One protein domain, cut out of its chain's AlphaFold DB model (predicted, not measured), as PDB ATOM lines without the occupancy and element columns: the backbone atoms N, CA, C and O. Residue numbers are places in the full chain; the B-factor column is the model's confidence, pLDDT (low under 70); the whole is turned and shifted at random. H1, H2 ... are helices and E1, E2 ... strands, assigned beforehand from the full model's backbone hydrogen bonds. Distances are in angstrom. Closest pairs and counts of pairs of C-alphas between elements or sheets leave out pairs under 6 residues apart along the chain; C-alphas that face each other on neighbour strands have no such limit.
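Overview. This is residues 15 to 97 of the 97 residues of the protein "NUDIX domain-containing protein" of Paenibacillus sonchi (UniProt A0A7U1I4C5). Two separate antiparallel sheets stand at opposite ends, with the helix H2 between them: a sheet of three strands, E2, E1 and E3, at one end, and the long hairpin of E4 and E5 at the other. The short helix H1 packs on the three-stranded sheet, while H2 only grazes that sheet and has its residues 62 to 71 near the hairpin. The printed part has 83 residues, with two named helices and five named strands in the order E1, E2, E3, H1, H2, E4, E5; the class is mixed, helices and strands. It is only just compact, close to loose, with a radius of gyration of the C-alphas of 13.8 A and spans of 35 by 33 by 23 A.

Arrangement. In the larger sheet, E1, residues 20 to 26, is the inner strand between the edge strands E2, residues 30 to 32, and E3, residues 44 to 51. E1 and E3 are antiparallel at 158 degrees, with N 23 and O 48 at 2.9 A, within hydrogen-bond range. E1 and E2 form a hairpin, antiparallel at 136 degrees, with N 24 and O 32 at 2.8 A. H1, residues 55 to 58, is on this sheet at a height over the sheet of 8.1 A; it lies only just over E1, with 3 of its 4 C-alphas falling on that strand. H2, residues 62 to 72, only just touches H1, with 3 pairs of C-alphas within 8 A; the closest, those of Leu 56 and Arg 65, are 6.4 A apart. H2 only grazes the three-stranded sheet, with its residues 64 to 68. The second sheet is the hairpin of E4, residues 77 to 85, and E5, residues 88 to 96, antiparallel at 158 degrees, with N 80 and O 93 at 2.8 A. The closest C-alphas of H2 and E4, those of Ala 70 and Ala 79, are 7.4 A apart. E4 and E5 are apart from E1, E2, E3 and H1. In H2 every O i to N i+4 pair is within hydrogen-bond range; H1 is too short for such a pair.

Along the chain. E1 begins at C-alpha 20, (110.501, 114.703, 140.383), and is 19.1 A long; E3 is 20.1 A long. H2 begins at C-alpha 62, (96.488, 128.064, 132.377), and is 15.1 A long. E4 is 25.2 A long, and E5, 24.8 A long, ends at C-alpha 96, (112.556, 124.759, 115.331). The shorter E2 and H1 measure 6.5 A and 5.5 A.

Size, cuts and confidence. The two C-alphas farthest apart, those of Asp 42 and Glu 96, are 39.0 A from each other. The printed part has no cut, and it ends at Ile 97, the chain's last residue. The link from E2 to E3 is long, with 11 residues; the other links between named elements are tight. The mean pLDDT of the printed part is 86.7, and residues 86 to 88 and residue 97 are under 70.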
ATOM      1  N   GLU A  15     114.746 119.313 138.012       95.38
ATOM      2  CA  GLU A  15     114.489 117.887 138.220       95.38
ATOM      3  C   GLU A  15     115.515 117.287 139.178       95.38
ATOM      4  O   GLU A  15     116.694 117.646 139.129       95.38
ATOM      5  N   ASN A  16     115.077 116.367 140.034       96.38
ATOM      6  CA  ASN A  16     115.975 115.544 140.840       96.38
ATOM      7  C   ASN A  16     116.217 114.166 140.192       96.38
ATOM      8  O   ASN A  16     115.607 113.803 139.186       96.38
ATOM      9  N   GLU A  17     117.096 113.365 140.797       97.06
ATOM     10  CA  GLU A  17     117.451 112.022 140.308       97.06
ATOM     11  C   GLU A  17     116.286 111.016 140.344       97.06
ATOM     12  O   GLU A  17     116.348 109.973 139.697       97.06
ATOM     13  N   GLN A  18     115.213 111.322 141.078       97.25
ATOM     14  CA  GLN A  18     114.008 110.492 141.187       97.25
ATOM     15  C   GLN A  18     112.976 110.827 140.098       97.25
ATOM     16  O   GLN A  18     111.907 110.224 140.053       97.25
ATOM     17  N   GLY A  19     113.290 111.767 139.198       95.44
ATOM     18  CA  GLY A  19     112.383 112.212 138.142       95.44
ATOM     19  C   GLY A  19     111.263 113.125 138.645       95.44
ATOM     20  O   GLY A  19     110.248 113.281 137.962       95.44
ATOM     21  N   GLU A  20     111.428 113.724 139.824       97.25
ATOM     22  CA  GLU A  20     110.501 114.703 140.383       97.25
ATOM     23  C   GLU A  20     110.919 116.122 139.998       97.25
ATOM     24  O   GLU A  20     112.108 116.427 139.889       97.25
ATOM     25  N   VAL A  21     109.940 117.010 139.849       96.69
ATOM     26  CA  VAL A  21     110.146 118.437 139.600       96.69
ATOM     27  C   VAL A  21     109.939 119.255 140.867       96.69
ATOM     28  O   VAL A  21     109.052 118.970 141.672       96.69
ATOM     29  N   LEU A  22     110.732 120.310 141.038       95.38
ATOM     30  CA  LEU A  22     110.539 121.266 142.123       95.38
ATOM     31  C   LEU A  22     109.445 122.276 141.762       95.38
ATOM     32  O   LEU A  22     109.577 123.011 140.781       95.38
ATOM     33  N   LEU A  23     108.406 122.367 142.593       94.94
ATOM     34  CA  LEU A  23     107.368 123.395 142.504       94.94
ATOM     35  C   LEU A  23     107.324 124.245 143.775       94.94
ATOM     36  O   LEU A  23     107.580 123.762 144.879       94.94
ATOM     37  N   VAL A  24     106.935 125.508 143.615       94.12
ATOM     38  CA  VAL A  24     106.693 126.458 144.706       94.12
ATOM     39  C   VAL A  24     105.248 126.940 144.686       94.12
ATOM     40  O   VAL A  24     104.648 127.097 143.620       94.12
ATOM     41  N   LYS A  25     104.666 127.172 145.864       93.06
ATOM     42  CA  LYS A  25     103.293 127.662 146.007       93.06
ATOM     43  C   LYS A  25     103.288 129.154 146.291       93.06
ATOM     44  O   LYS A  25     103.601 129.587 147.405       93.06
ATOM     45  N   THR A  26     102.845 129.918 145.303       89.25
ATOM     46  CA  THR A  26     102.621 131.360 145.440       89.25
ATOM     47  C   THR A  26     101.227 131.645 145.994       89.25
ATOM     48  O   THR A  26     100.273 130.921 145.691       89.25
ATOM     49  N   TYR A  27     101.072 132.718 146.776       82.81
ATOM     50  CA  TYR A  27      99.771 133.080 147.363       82.81
ATOM     51  C   TYR A  27      98.695 133.421 146.321       82.81
ATOM     52  O   TYR A  27      97.519 133.133 146.534       82.81
ATOM     53  N   HIS A  28      99.088 134.001 145.183       78.88
ATOM     54  CA  HIS A  28      98.155 134.474 144.154       78.88
ATOM     55  C   HIS A  28      98.153 133.644 142.862       78.88
ATOM     56  O   HIS A  28      97.244 133.800 142.049       78.88
ATOM     57  N   GLY A  29      99.151 132.781 142.647       77.19
ATOM     58  CA  GLY A  29      99.334 132.039 141.394       77.19
ATOM     59  C   GLY A  29      99.221 130.521 141.522       77.19
ATOM     60  O   GLY A  29      99.273 129.831 140.506       77.19
ATOM     61  N   GLY A  30      99.059 129.993 142.740       91.19
ATOM     62  CA  GLY A  30      99.083 128.553 142.987       91.19
ATOM     63  C   GLY A  30     100.487 127.970 142.815       91.19
ATOM     64  O   GLY A  30     101.485 128.644 143.091       91.19
ATOM     65  N   TRP A  31     100.555 126.708 142.391       94.62
ATOM     66  CA  TRP A  31     101.814 126.003 142.153       94.62
ATOM     67  C   TRP A  31     102.455 126.426 140.831       94.62
ATOM     68  O   TRP A  31     101.812 126.389 139.780       94.62
ATOM     69  N   VAL A  32     103.728 126.811 140.893       92.94
ATOM     70  CA  VAL A  32     104.539 127.250 139.752       92.94
ATOM     71  C   VAL A  32     105.950 126.670 139.850       92.94
ATOM     72  O   VAL A  32     106.402 126.302 140.934       92.94
ATOM     73  N   PHE A  33     106.661 126.586 138.727       91.50
ATOM     74  CA  PHE A  33     108.101 126.328 138.748       91.50
ATOM     75  C   PHE A  33     108.843 127.546 139.335       91.50
ATOM     76  O   PHE A  33     108.368 128.678 139.182       91.50
ATOM     77  N   PRO A  34     109.977 127.347 140.028       88.94
ATOM     78  CA  PRO A  34     110.668 128.429 140.713       88.94
ATOM     79  C   PRO A  34     111.232 129.481 139.746       88.94
ATOM     80  O   PRO A  34     111.676 129.194 138.630       88.94
ATOM     81  N   GLY A  35     111.257 130.724 140.222       84.12
ATOM     82  CA  GLY A  35     111.948 131.845 139.596       84.12
ATOM     83  C   GLY A  35     112.581 132.720 140.676       84.12
ATOM     84  O   GLY A  35     111.959 132.977 141.702       84.12
ATOM     85  N   GLY A  36     113.817 133.167 140.458       80.38
ATOM     86  CA  GLY A  36     114.557 133.945 141.455       80.38
ATOM     87  C   GLY A  36     115.110 133.100 142.609       80.38
ATOM     88  O   GLY A  36     115.491 131.945 142.418       80.38
ATOM     89  N   LEU A  37     115.215 133.705 143.796       79.38
ATOM     90  CA  LEU A  37     115.772 133.052 144.980       79.38
ATOM     91  C   LEU A  37     114.774 132.046 145.567       79.38
ATOM     92  O   LEU A  37     113.641 132.397 145.883       79.38
ATOM     93  N   LEU A  38     115.219 130.804 145.755       79.25
ATOM     94  CA  LEU A  38     114.409 129.742 146.343       79.25
ATOM     95  C   LEU A  38     114.399 129.848 147.876       79.25
ATOM     96  O   LEU A  38     115.244 129.268 148.558       79.25
ATOM     97  N   SER A  39     113.434 130.583 148.417       79.31
ATOM     98  CA  SER A  39     113.156 130.652 149.853       79.31
ATOM     99  C   SER A  39     111.668 130.883 150.098       79.31
ATOM    100  O   SER A  39     110.972 131.435 149.244       79.31
ATOM    101  N   THR A  40     111.174 130.509 151.279       84.12
ATOM    102  CA  THR A  40     109.866 131.004 151.720       84.12
ATOM    103  C   THR A  40     109.920 132.523 151.893       84.12
ATOM    104  O   THR A  40     110.967 133.096 152.209       84.12
ATOM    105  N   SER A  41     108.804 133.187 151.619       84.62
ATOM    106  CA  SER A  41     108.673 134.643 151.683       84.62
ATOM    107  C   SER A  41     107.201 135.041 151.784       84.62
ATOM    108  O   SER A  41     106.316 134.186 151.751       84.62
ATOM    109  N   ASP A  42     106.929 136.346 151.819       84.19
ATOM    110  CA  ASP A  42     105.564 136.878 151.706       84.19
ATOM    111  C   ASP A  42     104.877 136.493 150.380       84.19
ATOM    112  O   ASP A  42     103.655 136.552 150.272       84.19
ATOM    113  N   GLU A  43     105.642 136.077 149.364       83.94
ATOM    114  CA  GLU A  43     105.122 135.632 148.068       83.94
ATOM    115  C   GLU A  43     105.054 134.101 147.949       83.94
ATOM    116  O   GLU A  43     104.114 133.573 147.346       83.94
ATOM    117  N   THR A  44     106.017 133.384 148.543       89.25
ATOM    118  CA  THR A  44     106.155 131.923 148.440       89.25
ATOM    119  C   THR A  44     105.903 131.244 149.780       89.25
ATOM    120  O   THR A  44     106.713 131.313 150.702       89.25
ATOM    121  N   SER A  45     104.780 130.532 149.855       91.50
ATOM    122  CA  SER A  45     104.305 129.871 151.074       91.50
ATOM    123  C   SER A  45     104.863 128.460 151.291       91.50
ATOM    124  O   SER A  45     104.898 127.986 152.422       91.50
ATOM    125  N   ASP A  46     105.254 127.770 150.215       92.31
ATOM    126  CA  ASP A  46     105.633 126.353 150.242       92.31
ATOM    127  C   ASP A  46     106.521 125.999 149.036       92.31
ATOM    128  O   ASP A  46     106.454 126.660 147.995       92.31
ATOM    129  N   SER A  47     107.317 124.938 149.160       92.50
ATOM    130  CA  SER A  47     108.130 124.345 148.097       92.50
ATOM    131  C   SER A  47     108.218 122.832 148.277       92.50
ATOM    132  O   SER A  47     108.497 122.367 149.383       92.50
ATOM    133  N   ARG A  48     108.039 122.057 147.205       93.62
ATOM    134  CA  ARG A  48     108.123 120.592 147.273       93.62
ATOM    135  C   ARG A  48     108.519 119.952 145.949       93.62
ATOM    136  O   ARG A  48     108.269 120.510 144.881       93.62
ATOM    137  N   TRP A  49     109.074 118.753 146.057       96.44
ATOM    138  CA  TRP A  49     109.240 117.835 144.938       96.44
ATOM    139  C   TRP A  49     107.899 117.180 144.597       96.44
ATOM    140  O   TRP A  49     107.122 116.840 145.492       96.44
ATOM    141  N   VAL A  50     107.609 117.071 143.304       96.44
ATOM    142  CA  VAL A  50     106.376 116.489 142.766       96.44
ATOM    143  C   VAL A  50     106.737 115.574 141.609       96.44
ATOM    144  O   VAL A  50     107.518 115.965 140.743       96.44
ATOM    145  N   ALA A  51     106.158 114.375 141.561       96.31
ATOM    146  CA  ALA A  51     106.351 113.472 140.435       96.31
ATOM    147  C   ALA A  51     105.982 114.175 139.115       96.31
ATOM    148  O   ALA A  51     104.923 114.795 138.987       96.31
ATOM    149  N   LYS A  52     106.896 114.132 138.143       94.31
ATOM    150  CA  LYS A  52     106.811 114.916 136.903       94.31
ATOM    151  C   LYS A  52     105.525 114.681 136.109       94.31
ATOM    152  O   LYS A  52     104.970 115.621 135.546       94.31
ATOM    153  N   ASP A  53     105.062 113.441 136.075       93.31
ATOM    154  CA  ASP A  53     103.843 113.002 135.398       93.31
ATOM    155  C   ASP A  53     102.557 113.573 136.024       93.31
ATOM    156  O   ASP A  53     101.590 113.826 135.309       93.31
ATOM    157  N   THR A  54     102.565 113.858 137.327       94.31
ATOM    158  CA  THR A  54     101.420 114.434 138.062       94.31
ATOM    159  C   THR A  54     101.534 115.945 138.285       94.31
ATOM    160  O   THR A  54     100.558 116.597 138.660       94.31
ATOM    161  N   ALA A  55     102.691 116.551 138.002       94.50
ATOM    162  CA  ALA A  55     102.950 117.971 138.249       94.50
ATOM    163  C   ALA A  55     101.926 118.903 137.580       94.50
ATOM    164  O   ALA A  55     101.513 119.907 138.167       94.50
ATOM    165  N   LEU A  56     101.456 118.553 136.376       94.50
ATOM    166  CA  LEU A  56     100.419 119.319 135.692       94.50
ATOM    167  C   LEU A  56      99.121 119.388 136.507       94.50
ATOM    168  O   LEU A  56      98.467 120.420 136.484       94.50
ATOM    169  N   GLU A  57      98.730 118.361 137.258       94.38
ATOM    170  CA  GLU A  57      97.492 118.364 138.057       94.38
ATOM    171  C   GLU A  57      97.503 119.432 139.160       94.38
ATOM    172  O   GLU A  57      96.461 119.989 139.504       94.38
ATOM    173  N   MET A  58      98.689 119.775 139.667       94.06
ATOM    174  CA  MET A  58      98.861 120.799 140.698       94.06
ATOM    175  C   MET A  58      98.873 122.225 140.133       94.06
ATOM    176  O   MET A  58      98.528 123.178 140.838       94.06
ATOM    177  N   ILE A  59      99.267 122.385 138.866       93.88
ATOM    178  CA  ILE A  59      99.386 123.682 138.194       93.88
ATOM    179  C   ILE A  59      98.019 124.091 137.634       93.88
ATOM    180  O   ILE A  59      97.591 123.661 136.556       93.88
ATOM    181  N   THR A  60      97.334 124.968 138.368       90.69
ATOM    182  CA  THR A  60      95.983 125.441 138.026       90.69
ATOM    183  C   THR A  60      95.978 126.637 137.076       90.69
ATOM    184  O   THR A  60      95.013 126.840 136.342       90.69
ATOM    185  N   SER A  61      97.048 127.436 137.054       89.06
ATOM    186  CA  SER A  61      97.169 128.568 136.133       89.06
ATOM    187  C   SER A  61      97.348 128.074 134.698       89.06
ATOM    188  O   SER A  61      98.339 127.411 134.397       89.06
ATOM    189  N   SER A  62      96.439 128.452 133.795       88.31
ATOM    190  CA  SER A  62      96.488 128.064 132.377       88.31
ATOM    191  C   SER A  62      97.819 128.419 131.714       88.31
ATOM    192  O   SER A  62      98.413 127.589 131.034       88.31
ATOM    193  N   ALA A  63      98.345 129.619 131.968       87.38
ATOM    194  CA  ALA A  63      99.593 130.062 131.360       87.38
ATOM    195  C   ALA A  63     100.821 129.303 131.888       87.38
ATOM    196  O   ALA A  63     101.739 129.000 131.128       87.38
ATOM    197  N   ILE A  64     100.849 128.983 133.186       90.31
ATOM    198  CA  ILE A  64     101.927 128.168 133.765       90.31
ATOM    199  C   ILE A  64     101.810 126.731 133.264       90.31
ATOM    200  O   ILE A  64     102.820 126.137 132.896       90.31
ATOM    201  N   ARG A  65     100.584 126.211 133.154       92.38
ATOM    202  CA  ARG A  65     100.301 124.883 132.612       92.38
ATOM    203  C   ARG A  65     100.796 124.753 131.175       92.38
ATOM    204  O   ARG A  65     101.507 123.805 130.884       92.38
ATOM    205  N   THR A  66     100.513 125.726 130.306       90.75
ATOM    206  CA  THR A  66     101.010 125.719 128.920       90.75
ATOM    207  C   THR A  66     102.532 125.747 128.847       90.75
ATOM    208  O   THR A  66     103.112 125.005 128.060       90.75
ATOM    209  N   ARG A  67     103.203 126.554 129.678       90.69
ATOM    210  CA  ARG A  67     104.675 126.565 129.728       90.69
ATOM    211  C   ARG A  67     105.245 125.231 130.191       90.69
ATOM    212  O   ARG A  67     106.213 124.753 129.615       90.69
ATOM    213  N   PHE A  68     104.646 124.644 131.222       92.88
ATOM    214  CA  PHE A  68     105.085 123.358 131.748       92.88
ATOM    215  C   PHE A  68     104.805 122.217 130.759       92.88
ATOM    216  O   PHE A  68     105.620 121.322 130.599       92.88
ATOM    217  N   GLN A  69     103.694 122.275 130.026       91.50
ATOM    218  CA  GLN A  69     103.387 121.313 128.972       91.50
ATOM    219  C   GLN A  69     104.372 121.416 127.800       91.50
ATOM    220  O   GLN A  69     104.887 120.395 127.363       91.50
ATOM    221  N   ALA A  70     104.726 122.631 127.366       90.56
ATOM    222  CA  ALA A  70     105.770 122.832 126.358       90.56
ATOM    223  C   ALA A  70     107.134 122.268 126.794       90.56
ATOM    224  O   ALA A  70     107.902 121.815 125.951       90.56
ATOM    225  N   TYR A  71     107.427 122.272 128.098       91.12
ATOM    226  CA  TYR A  71     108.596 121.593 128.650       91.12
ATOM    227  C   TYR A  71     108.498 120.065 128.521       91.12
ATOM    228  O   TYR A  71     109.432 119.436 128.031       91.12
ATOM    229  N   LEU A  72     107.370 119.471 128.921       90.38
ATOM    230  CA  LEU A  72     107.169 118.018 128.851       90.38
ATOM    231  C   LEU A  72     107.176 117.484 127.413       90.38
ATOM    232  O   LEU A  72     107.638 116.375 127.165       90.38
ATOM    233  N   GLU A  73     106.659 118.271 126.474       90.06
ATOM    234  CA  GLU A  73     106.520 117.919 125.058       90.06
ATOM    235  C   GLU A  73     107.689 118.441 124.209       90.06
ATOM    236  O   GLU A  73     107.598 118.488 122.981       90.06
ATOM    237  N   PHE A  74     108.787 118.871 124.839       89.88
ATOM    238  CA  PHE A  74     109.901 119.471 124.120       89.88
ATOM    239  C   PHE A  74     110.579 118.458 123.187       89.88
ATOM    240  O   PHE A  74     111.281 117.546 123.616       89.88
ATOM    241  N   VAL A  75     110.398 118.669 121.883       86.06
ATOM    242  CA  VAL A  75     110.979 117.857 120.799       86.06
ATOM    243  C   VAL A  75     111.948 118.656 119.913       86.06
ATOM    244  O   VAL A  75     112.163 118.301 118.762       86.06
ATOM    245  N   GLY A  76     112.522 119.749 120.436       87.38
ATOM    246  CA  GLY A  76     113.438 120.642 119.698       87.38
ATOM    247  C   GLY A  76     112.819 121.970 119.239       87.38
ATOM    248  O   GLY A  76     113.522 122.843 118.735       87.38
ATOM    249  N   ASN A  77     111.520 122.165 119.476       82.94
ATOM    250  CA  ASN A  77     110.789 123.363 119.061       82.94
ATOM    251  C   ASN A  77     110.583 124.321 120.234       82.94
ATOM    252  O   ASN A  77     110.187 123.904 121.323       82.94
ATOM    253  N   VAL A  78     110.792 125.618 120.002       84.88
ATOM    254  CA  VAL A  78     110.556 126.670 120.995       84.88
ATOM    255  C   VAL A  78     109.316 127.480 120.636       84.88
ATOM    256  O   VAL A  78     109.227 128.106 119.576       84.88
ATOM    257  N   ALA A  79     108.356 127.480 121.562       83.44
ATOM    258  CA  ALA A  79     107.129 128.256 121.472       83.44
ATOM    259  C   ALA A  79     107.322 129.666 122.050       83.44
ATOM    260  O   ALA A  79     107.691 129.842 123.213       83.44
ATOM    261  N   TYR A  80     107.003 130.679 121.251       85.25
ATOM    262  CA  TYR A  80     106.934 132.075 121.664       85.25
ATOM    263  C   TYR A  80     105.490 132.414 122.037       85.25
ATOM    264  O   TYR A  80     104.581 132.378 121.203       85.25
ATOM    265  N   ILE A  81     105.279 132.750 123.310       83.69
ATOM    266  CA  ILE A  81     103.955 132.989 123.892       83.69
ATOM    267  C   ILE A  81     103.859 134.448 124.327       83.69
ATOM    268  O   ILE A  81     104.724 134.934 125.057       83.69
ATOM    269  N   VAL A  82     102.794 135.130 123.907       81.62
ATOM    270  CA  VAL A  82     102.560 136.546 124.205       81.62
ATOM    271  C   VAL A  82     101.249 136.701 124.973       81.62
ATOM    272  O   VAL A  82     100.243 136.059 124.663       81.62
ATOM    273  N   TYR A  83     101.270 137.556 125.995       74.06
ATOM    274  CA  TYR A  83     100.063 137.999 126.689       74.06
ATOM    275  C   TYR A  83      99.507 139.240 125.999       74.06
ATOM    276  O   TYR A  83     100.246 140.200 125.797       74.06
ATOM    277  N   GLU A  84      98.213 139.233 125.684       76.56
ATOM    278  CA  GLU A  84      97.505 140.431 125.215       76.56
ATOM    279  C   GLU A  84      96.862 141.149 126.410       76.56
ATOM    280  O   GLU A  84      97.191 142.296 126.705       76.56
ATOM    281  N   THR A  85      96.031 140.441 127.180       73.50
ATOM    282  CA  THR A  85      95.375 140.942 128.396       73.50
ATOM    283  C   THR A  85      95.168 139.792 129.366       73.50
ATOM    284  O   THR A  85      94.568 138.792 128.994       73.50
ATOM    285  N   LYS A  86      95.626 139.898 130.624       59.12
ATOM    286  CA  LYS A  86      95.368 138.839 131.620       59.12
ATOM    287  C   LYS A  86      93.854 138.555 131.721       59.12
ATOM    288  O   LYS A  86      93.097 139.515 131.849       59.12
ATOM    289  N   PRO A  87      93.417 137.279 131.754       64.12
ATOM    290  CA  PRO A  87      94.215 136.043 131.739       64.12
ATOM    291  C   PRO A  87      94.478 135.452 130.336       64.12
ATOM    292  O   PRO A  87      95.064 134.376 130.236       64.12
ATOM    293  N   GLU A  88      94.049 136.115 129.265       69.50
ATOM    294  CA  GLU A  88      94.155 135.641 127.884       69.50
ATOM    295  C   GLU A  88      95.601 135.726 127.359       69.50
ATOM    296  O   GLU A  88      96.285 136.750 127.461       69.50
ATOM    297  N   PHE A  89      96.084 134.627 126.780       73.94
ATOM    298  CA  PHE A  89      97.368 134.564 126.085       73.94
ATOM    299  C   PHE A  89      97.219 133.778 124.787       73.94
ATOM    300  O   PHE A  89      96.342 132.920 124.663       73.94
ATOM    301  N   LYS A  90      98.096 134.061 123.822       74.50
ATOM    302  CA  LYS A  90      98.148 133.354 122.542       74.50
ATOM    303  C   LYS A  90      99.576 132.907 122.256       74.50
ATOM    304  O   LYS A  90     100.543 133.615 122.545       74.50
ATOM    305  N   VAL A  91      99.710 131.714 121.682       73.31
ATOM    306  CA  VAL A  91     100.970 131.278 121.071       73.31
ATOM    307  C   VAL A  91     101.136 132.095 119.794       73.31
ATOM    308  O   VAL A  91     100.334 131.967 118.874       73.31
ATOM    309  N   ALA A  92     102.129 132.979 119.768       77.50
ATOM    310  CA  ALA A  92     102.334 133.901 118.655       77.50
ATOM    311  C   ALA A  92     103.174 133.269 117.537       77.50
ATOM    312  O   ALA A  92     102.976 133.576 116.365       77.50
ATOM    313  N   MET A  93     104.120 132.394 117.893       78.56
ATOM    314  CA  MET A  93     105.033 131.756 116.945       78.56
ATOM    315  C   MET A  93     105.598 130.460 117.540       78.56
ATOM    316  O   MET A  93     105.822 130.380 118.744       78.56
ATOM    317  N   SER A  94     105.869 129.463 116.701       76.38
ATOM    318  CA  SER A  94     106.664 128.280 117.054       76.38
ATOM    319  C   SER A  94     107.822 128.169 116.070       76.38
ATOM    320  O   SER A  94     107.624 128.409 114.877       76.38
ATOM    321  N   ARG A  95     109.028 127.869 116.557       75.38
ATOM    322  CA  ARG A  95     110.240 127.788 115.732       75.38
ATOM    323  C   ARG A  95     111.080 126.575 116.128       75.38
ATOM    324  O   ARG A  95     111.304 126.362 117.316       75.38
ATOM    325  N   GLU A  96     111.563 125.827 115.140       72.25
ATOM    326  CA  GLU A  96     112.556 124.759 115.331       72.25
ATOM    327  C   GLU A  96     113.944 125.384 115.554       72.25
ATOM    328  O   GLU A  96     114.279 126.384 114.900       72.25
ATOM    329  N   ILE A  97     114.721 124.848 116.498       65.25
ATOM    330  CA  ILE A  97     116.104 125.281 116.765       65.25
ATOM    331  C   ILE A  97     117.092 124.345 116.078       65.25
ATOM    332  O   ILE A  97     116.911 123.114 116.192       65.25
TER     333      ILE A  97